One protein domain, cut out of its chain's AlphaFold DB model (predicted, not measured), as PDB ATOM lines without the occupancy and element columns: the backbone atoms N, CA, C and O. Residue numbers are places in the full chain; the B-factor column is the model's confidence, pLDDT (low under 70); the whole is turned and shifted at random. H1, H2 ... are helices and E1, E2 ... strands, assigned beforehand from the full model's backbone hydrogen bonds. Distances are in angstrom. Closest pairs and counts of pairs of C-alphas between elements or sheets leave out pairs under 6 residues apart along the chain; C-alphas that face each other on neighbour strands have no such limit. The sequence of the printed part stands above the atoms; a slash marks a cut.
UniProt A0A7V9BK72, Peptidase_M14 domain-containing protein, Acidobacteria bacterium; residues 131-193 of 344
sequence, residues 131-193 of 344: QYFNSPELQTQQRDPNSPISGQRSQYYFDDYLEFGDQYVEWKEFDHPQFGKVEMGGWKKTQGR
ATOM      1  N   GLN A 131     344.769 387.873 860.616       92.94
ATOM      2  CA  GLN A 131     345.097 388.308 861.974       92.94
ATOM      3  C   GLN A 131     346.605 388.390 862.225       92.94
ATOM      4  O   GLN A 131     347.007 389.157 863.095       92.94
ATOM      5  N   TYR A 132     347.443 387.688 861.447       93.25
ATOM      6  CA  TYR A 132     348.903 387.843 861.527       93.25
ATOM      7  C   TYR A 132     349.327 389.298 861.257       93.25
ATOM      8  O   TYR A 132     350.223 389.830 861.898       93.25
ATOM      9  N   PHE A 133     348.652 389.978 860.331       94.25
ATOM     10  CA  PHE A 133     348.979 391.341 859.925       94.25
ATOM     11  C   PHE A 133     347.693 392.172 859.864       94.25
ATOM     12  O   PHE A 133     347.075 392.353 858.817       94.25
ATOM     13  N   ASN A 134     347.278 392.645 861.039       91.62
ATOM     14  CA  ASN A 134     345.912 393.071 861.352       91.62
ATOM     15  C   ASN A 134     345.565 394.539 861.010       91.62
ATOM     16  O   ASN A 134     344.558 395.050 861.504       91.62
ATOM     17  N   SER A 135     346.362 395.218 860.172       93.38
ATOM     18  CA  SER A 135     346.099 396.598 859.724       93.38
ATOM     19  C   SER A 135     346.043 396.713 858.192       93.38
ATOM     20  O   SER A 135     346.740 395.962 857.499       93.38
ATOM     21  N   PRO A 136     345.259 397.655 857.628       92.94
ATOM     22  CA  PRO A 136     345.217 397.895 856.181       92.94
ATOM     23  C   PRO A 136     346.594 398.194 855.565       92.94
ATOM     24  O   PRO A 136     346.897 397.766 854.449       92.94
ATOM     25  N   GLU A 137     347.455 398.898 856.299       96.25
ATOM     26  CA  GLU A 137     348.815 399.237 855.881       96.25
ATOM     27  C   GLU A 137     349.691 397.986 855.816       96.25
ATOM     28  O   GLU A 137     350.426 397.802 854.845       96.25
ATOM     29  N   LEU A 138     349.583 397.093 856.807       95.44
ATOM     30  CA  LEU A 138     350.303 395.821 856.796       95.44
ATOM     31  C   LEU A 138     349.812 394.921 855.658       95.44
ATOM     32  O   LEU A 138     350.629 394.364 854.932       95.44
ATOM     33  N   GLN A 139     348.502 394.846 855.414       91.44
ATOM     34  CA  GLN A 139     347.957 394.110 854.265       91.44
ATOM     35  C   GLN A 139     348.423 394.683 852.921       91.44
ATOM     36  O   GLN A 139     348.637 393.936 851.965       91.44
ATOM     37  N   THR A 140     348.604 396.002 852.835       94.69
ATOM     38  CA  THR A 140     349.185 396.653 851.654       94.69
ATOM     39  C   THR A 140     350.648 396.244 851.483       94.69
ATOM     40  O   THR A 140     351.044 395.847 850.390       94.69
ATOM     41  N   GLN A 141     351.429 396.235 852.566       95.81
ATOM     42  CA  GLN A 141     352.807 395.746 852.546       95.81
ATOM     43  C   GLN A 141     352.896 394.266 852.149       95.81
ATOM     44  O   GLN A 141     353.775 393.908 851.374       95.81
ATOM     45  N   GLN A 142     351.965 393.408 852.583       95.12
ATOM     46  CA  GLN A 142     351.946 391.994 852.177       95.12
ATOM     47  C   GLN A 142     351.797 391.796 850.658       95.12
ATOM     48  O   GLN A 142     352.171 390.744 850.137       95.12
ATOM     49  N   ARG A 143     351.258 392.794 849.943       93.81
ATOM     50  CA  ARG A 143     351.094 392.786 848.481       93.81
ATOM     51  C   ARG A 143     352.287 393.381 847.737       93.81
ATOM     52  O   ARG A 143     352.374 393.186 846.529       93.81
ATOM     53  N   ASP A 144     353.185 394.086 848.423       96.00
ATOM     54  CA  ASP A 144     354.406 394.629 847.830       96.00
ATOM     55  C   ASP A 144     355.480 393.529 847.733       96.00
ATOM     56  O   ASP A 144     355.984 393.067 848.765       96.00
ATOM     57  N   PRO A 145     355.899 393.115 846.522       95.50
ATOM     58  CA  PRO A 145     356.948 392.114 846.347       95.50
ATOM     59  C   PRO A 145     358.290 392.492 846.990       95.50
ATOM     60  O   PRO A 145     359.129 391.615 847.179       95.50
ATOM     61  N   ASN A 146     358.515 393.755 847.351       96.31
ATOM     62  CA  ASN A 146     359.737 394.198 848.025       96.31
ATOM     63  C   ASN A 146     359.628 394.188 849.556       96.31
ATOM     64  O   ASN A 146     360.646 394.287 850.239       96.31
ATOM     65  N   SER A 147     358.424 394.033 850.110       97.25
ATOM     66  CA  SER A 147     358.219 393.979 851.558       97.25
ATOM     67  C   SER A 147     358.788 392.695 852.180       97.25
ATOM     68  O   SER A 147     358.631 391.612 851.603       97.25
ATOM     69  N   PRO A 148     359.383 392.758 853.391       95.69
ATOM     70  CA  PRO A 148     359.814 391.564 854.121       95.69
ATOM     71  C   PRO A 148     358.642 390.664 854.542       95.69
ATOM     72  O   PRO A 148     358.847 389.483 854.805       95.69
ATOM     73  N   ILE A 149     357.412 391.191 854.558       96.44
ATOM     74  CA  ILE A 149     356.205 390.451 854.938       96.44
ATOM     75  C   ILE A 149     355.348 390.039 853.736       96.44
ATOM     76  O   ILE A 149     354.176 389.715 853.906       96.44
ATOM     77  N   SER A 150     355.891 390.035 852.514       96.00
ATOM     78  CA  SER A 150     355.143 389.577 851.339       96.00
ATOM     79  C   SER A 150     355.361 388.106 850.998       96.00
ATOM     80  O   SER A 150     356.448 387.535 851.154       96.00
ATOM     81  N   GLY A 151     354.288 387.485 850.501       91.06
ATOM     82  CA  GLY A 151     354.277 386.090 850.069       91.06
ATOM     83  C   GLY A 151     354.759 385.130 851.158       91.06
ATOM     84  O   GLY A 151     354.429 385.273 852.336       91.06
ATOM     85  N   GLN A 152     355.578 384.155 850.763       89.69
ATOM     86  CA  GLN A 152     356.095 383.114 851.657       89.69
ATOM     87  C   GLN A 152     357.086 383.626 852.713       89.69
ATOM     88  O   GLN A 152     357.376 382.892 853.650       89.69
ATOM     89  N   ARG A 153     357.602 384.860 852.600       94.19
ATOM     90  CA  ARG A 153     358.482 385.448 853.628       94.19
ATOM     91  C   ARG A 153     357.714 385.870 854.875       94.19
ATOM     92  O   ARG A 153     358.286 385.878 855.955       94.19
ATOM     93  N   SER A 154     356.418 386.158 854.734       94.75
ATOM     94  CA  SER A 154     355.556 386.606 855.832       94.75
ATOM     95  C   SER A 154     355.532 385.639 857.017       94.75
ATOM     96  O   SER A 154     355.651 386.080 858.153       94.75
ATOM     97  N   GLN A 155     355.430 384.335 856.751       93.06
ATOM     98  CA  GLN A 155     355.428 383.290 857.777       93.06
ATOM     99  C   GLN A 155     356.765 383.209 858.521       93.06
ATOM    100  O   GLN A 155     356.747 383.137 859.741       93.06
ATOM    101  N   TYR A 156     357.902 383.298 857.819       95.06
ATOM    102  CA  TYR A 156     359.226 383.319 858.450       95.06
ATOM    103  C   TYR A 156     359.424 384.595 859.263       95.06
ATOM    104  O   TYR A 156     359.807 384.526 860.418       95.06
ATOM    105  N   TYR A 157     359.059 385.755 858.708       96.62
ATOM    106  CA  TYR A 157     359.113 387.020 859.437       96.62
ATOM    107  C   TYR A 157     358.279 386.965 860.723       96.62
ATOM    108  O   TYR A 157     358.734 387.381 861.785       96.62
ATOM    109  N   PHE A 158     357.041 386.476 860.640       95.81
ATOM    110  CA  PHE A 158     356.174 386.399 861.809       95.81
ATOM    111  C   PHE A 158     356.733 385.413 862.843       95.81
ATOM    112  O   PHE A 158     356.775 385.737 864.029       95.81
ATOM    113  N   ASP A 159     357.221 384.252 862.402       95.88
ATOM    114  CA  ASP A 159     357.825 383.266 863.294       95.88
ATOM    115  C   ASP A 159     359.089 383.806 863.978       95.88
ATOM    116  O   ASP A 159     359.171 383.784 865.201       95.88
ATOM    117  N   ASP A 160     360.025 384.390 863.227       95.81
ATOM    118  CA  ASP A 160     361.296 384.910 863.747       95.81
ATOM    119  C   ASP A 160     361.093 386.039 864.768       95.81
ATOM    120  O   ASP A 160     361.724 386.055 865.828       95.81
ATOM    121  N   TYR A 161     360.220 387.002 864.453       95.88
ATOM    122  CA  TYR A 161     360.109 388.246 865.221       95.88
ATOM    123  C   TYR A 161     358.978 388.257 866.256       95.88
ATOM    124  O   TYR A 161     359.047 389.055 867.193       95.88
ATOM    125  N   LEU A 162     357.935 387.430 866.101       95.25
ATOM    126  CA  LEU A 162     356.750 387.453 866.973       95.25
ATOM    127  C   LEU A 162     356.487 386.125 867.687       95.25
ATOM    128  O   LEU A 162     355.993 386.143 868.814       95.25
ATOM    129  N   GLU A 163     356.824 384.987 867.075       94.50
ATOM    130  CA  GLU A 163     356.709 383.666 867.720       94.50
ATOM    131  C   GLU A 163     358.059 383.107 868.202       94.50
ATOM    132  O   GLU A 163     358.097 382.050 868.830       94.50
ATOM    133  N   PHE A 164     359.147 383.854 867.983       94.94
ATOM    134  CA  PHE A 164     360.520 383.547 868.390       94.94
ATOM    135  C   PHE A 164     361.014 382.166 867.921       94.94
ATOM    136  O   PHE A 164     361.698 381.461 868.667       94.94
ATOM    137  N   GLY A 165     360.656 381.780 866.694       94.06
ATOM    138  CA  GLY A 165     361.044 380.507 866.081       94.06
ATOM    139  C   GLY A 165     360.307 379.287 866.646       94.06
ATOM    140  O   GLY A 165     360.818 378.170 866.570       94.06
ATOM    141  N   ASP A 166     359.134 379.466 867.274       92.62
ATOM    142  CA  ASP A 166     358.340 378.338 867.780       92.62
ATOM    143  C   ASP A 166     357.726 377.517 866.640       92.62
ATOM    144  O   ASP A 166     357.460 376.336 866.841       92.62
ATOM    145  N   GLN A 167     357.461 378.071 865.457       94.94
ATOM    146  CA  GLN A 167     356.678 377.375 864.432       94.94
ATOM    147  C   GLN A 167     357.521 376.618 863.401       94.94
ATOM    148  O   GLN A 167     357.083 375.547 862.957       94.94
ATOM    149  N   TYR A 168     358.689 377.129 863.008       95.38
ATOM    150  CA  TYR A 168     359.579 376.454 862.067       95.38
ATOM    151  C   TYR A 168     360.585 375.553 862.787       95.38
ATOM    152  O   TYR A 168     361.321 375.974 863.675       95.38
ATOM    153  N   VAL A 169     360.639 374.282 862.391       95.25
ATOM    154  CA  VAL A 169     361.606 373.317 862.916       95.25
ATOM    155  C   VAL A 169     362.689 373.091 861.869       95.25
ATOM    156  O   VAL A 169     362.405 372.582 860.788       95.25
ATOM    157  N   GLU A 170     363.936 373.421 862.200       95.00
ATOM    158  CA  GLU A 170     365.083 373.122 861.337       95.00
ATOM    159  C   GLU A 170     365.146 371.633 860.983       95.00
ATOM    160  O   GLU A 170     364.986 370.768 861.852       95.00
ATOM    161  N   TRP A 171     365.398 371.344 859.705       96.31
ATOM    162  CA  TRP A 171     365.486 369.976 859.204       96.31
ATOM    163  C   TRP A 171     366.662 369.238 859.836       96.31
ATOM    164  O   TRP A 171     367.788 369.737 859.884       96.31
ATOM    165  N   LYS A 172     366.388 368.036 860.345       96.25
ATOM    166  CA  LYS A 172     367.388 367.163 860.962       96.25
ATOM    167  C   LYS A 172     367.213 365.733 860.494       96.25
ATOM    168  O   LYS A 172     366.089 365.268 860.304       96.25
ATOM    169  N   GLU A 173     368.335 365.036 860.357       97.38
ATOM    170  CA  GLU A 173     368.344 363.604 860.078       97.38
ATOM    171  C   GLU A 173     367.636 362.833 861.206       97.38
ATOM    172  O   GLU A 173     367.807 363.125 862.393       97.38
ATOM    173  N   PHE A 174     366.831 361.850 860.821       96.25
ATOM    174  CA  PHE A 174     366.073 360.978 861.700       96.25
ATOM    175  C   PHE A 174     366.062 359.551 861.151       96.25
ATOM    176  O   PHE A 174     365.720 359.319 859.991       96.25
ATOM    177  N   ASP A 175     366.380 358.581 862.005       97.00
ATOM    178  CA  ASP A 175     366.297 357.161 861.671       97.00
ATOM    179  C   ASP A 175     364.855 356.658 861.852       97.00
ATOM    180  O   ASP A 175     364.439 356.246 862.939       97.00
ATOM    181  N   HIS A 176     364.062 356.697 860.778       95.25
ATOM    182  CA  HIS A 176     362.671 356.258 860.802       95.25
ATOM    183  C   HIS A 176     362.565 354.720 860.794       95.25
ATOM    184  O   HIS A 176     363.083 354.087 859.868       95.25
ATOM    185  N   PRO A 177     361.799 354.095 861.714       95.25
ATOM    186  CA  PRO A 177     361.727 352.633 861.849       95.25
ATOM    187  C   PRO A 177     361.337 351.872 860.573       95.25
ATOM    188  O   PRO A 177     361.752 350.734 860.380       95.25
ATOM    189  N   GLN A 178     360.538 352.495 859.701       97.19
ATOM    190  CA  GLN A 178     360.087 351.899 858.436       97.19
ATOM    191  C   GLN A 178     360.883 352.363 857.204       97.19
ATOM    192  O   GLN A 178     360.915 351.655 856.204       97.19
ATOM    193  N   PHE A 179     361.476 353.560 857.239       95.19
ATOM    194  CA  PHE A 179     362.007 354.220 856.034       95.19
ATOM    195  C   PHE A 179     363.531 354.403 856.067       95.19
ATOM    196  O   PHE A 179     364.105 354.831 855.071       95.19
ATOM    197  N   GLY A 180     364.194 354.053 857.174       95.69
ATOM    198  CA  GLY A 180     365.612 354.345 857.371       95.69
ATOM    199  C   GLY A 180     365.848 355.843 857.575       95.69
ATOM    200  O   GLY A 180     364.984 356.538 858.111       95.69
ATOM    201  N   LYS A 181     367.014 356.340 857.155       97.31
ATOM    202  CA  LYS A 181     367.384 357.756 857.282       97.31
ATOM    203  C   LYS A 181     366.475 358.648 856.441       97.31
ATOM    204  O   LYS A 181     366.440 358.528 855.218       97.31
ATOM    205  N   VAL A 182     365.782 359.563 857.104       96.81
ATOM    206  CA  VAL A 182     364.969 360.627 856.504       96.81
ATOM    207  C   VAL A 182     365.317 361.959 857.160       96.81
ATOM    208  O   VAL A 182     365.953 361.983 858.210       96.81
ATOM    209  N   GLU A 183     364.878 363.071 856.583       96.38
ATOM    210  CA  GLU A 183     364.921 364.366 857.262       96.38
ATOM    211  C   GLU A 183     363.542 364.686 857.848       96.38
ATOM    212  O   GLU A 183     362.511 364.435 857.219       96.38
ATOM    213  N   MET A 184     363.513 365.238 859.060       94.88
ATOM    214  CA  MET A 184     362.303 365.762 859.691       94.88
ATOM    215  C   MET A 184     362.511 367.219 860.082       94.88
ATOM    216  O   MET A 184     363.498 367.561 860.730       94.88
ATOM    217  N   GLY A 185     361.562 368.065 859.701       94.25
ATOM    218  CA  GLY A 185     361.585 369.501 859.940       94.25
ATOM    219  C   GLY A 185     360.456 370.195 859.185       94.25
ATOM    220  O   GLY A 185     359.483 369.562 858.770       94.25
ATOM    221  N   GLY A 186     360.598 371.503 859.010       95.25
ATOM    222  CA  GLY A 186     359.607 372.377 858.403       95.25
ATOM    223  C   GLY A 186     358.602 372.940 859.408       95.25
ATOM    224  O   GLY A 186     358.806 372.936 860.621       95.25
ATOM    225  N   TRP A 187     357.496 373.459 858.879       94.94
ATOM    226  CA  TRP A 187     356.448 374.089 859.676       94.94
ATOM    227  C   TRP A 187     355.690 373.074 860.531       94.94
ATOM    228  O   TRP A 187     355.241 372.032 860.041       94.94
ATOM    229  N   LYS A 188     355.465 373.410 861.805       93.62
ATOM    230  CA  LYS A 188     354.548 372.658 862.667       93.62
ATOM    231  C   LYS A 188     353.165 372.569 862.016       93.62
ATOM    232  O   LYS A 188     352.637 373.551 861.507       93.62
ATOM    233  N   LYS A 189     352.514 371.404 862.129       89.19
ATOM    234  CA  LYS A 189     351.161 371.139 861.585       89.19
ATOM    235  C   LYS A 189     350.104 372.173 862.015       89.19
ATOM    236  O   LYS A 189     349.098 372.358 861.332       89.19
ATOM    237  N   THR A 190     350.289 372.783 863.181       89.38
ATOM    238  CA  THR A 190     349.377 373.774 863.760       89.38
ATOM    239  C   THR A 190     349.602 375.189 863.232       89.38
ATOM    240  O   THR A 190     348.697 376.013 863.363       89.38
ATOM    241  N   GLN A 191     350.757 375.475 862.622       90.69
ATOM    242  CA  GLN A 191     351.059 376.788 862.059       90.69
ATOM    243  C   GLN A 191     350.012 377.158 861.000       90.69
ATOM    244  O   GLN A 191     349.569 376.318 860.212       90.69
ATOM    245  N   GLY A 192     349.510 378.393 861.066       88.06
ATOM    246  CA  GLY A 192     348.436 378.875 860.197       88.06
ATOM    247  C   GLY A 192     347.059 378.237 860.438       88.06
ATOM    248  O   GLY A 192     346.081 378.679 859.836       88.06
ATOM    249  N   ARG A 193     346.934 377.232 861.320       89.38
ATOM    250  CA  ARG A 193     345.653 376.606 861.693       89.38
ATOM    251  C   ARG A 193     345.138 377.061 863.044       89.38
ATOM    252  O   ARG A 193     343.932 377.132 863.216       89.38
TER     253      ARG A 193
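Overview. This is residues 131 to 193 of the 344 residues of the protein "Peptidase_M14 domain-containing protein" of Acidobacteria bacterium (UniProt A0A7V9BK72). The model is a rod with the two-stranded hairpin of E1 and E2 making one end, the short helix H1 at the other, and H2 between them. The printed part has 63 residues with two named helices, then two named strands, and its class is mixed. The sheet, E1 - E2, is antiparallel. The whole is loose, with a radius of gyration of the C-alphas of 15.4 A and spans of 49 by 20 by 18 A.

Along the chain. H1, residues 136 to 143, begins at C-alpha (345.217, 397.895, 856.181) and is 11.0 A long. H2, residues 153 to 163, measures 14.3 A. E1, residues 168 to 176, measures 20.5 A and bends by 69 degrees at residue 173. E2, residues 180 to 187, measures 21.9 A and ends at C-alpha (356.448, 374.089, 859.676).

Arrangement. H1 and H2 are close but not clearly touching; their closest C-alphas, Gln 142 and Ser 154, are 7.4 A apart. They run opposite ways at a steep tilt of 49 degrees. Every O i to N i+4 pair is within hydrogen-bond range in H2, 3 of 4 in H1. The closest C-alphas of H2 and E1, Asp 159 and Tyr 168, are 7.1 A apart. In the hairpin, N 174 and O 182 are within hydrogen-bond range at 2.8 A. H1 is apart from both strands.

Size, cuts and confidence. The C-alphas farthest apart, Glu 137 and Gln 178, are 48.7 A apart. The printed part has no cut and no long link, and no printed residue is under 70 in pLDDT.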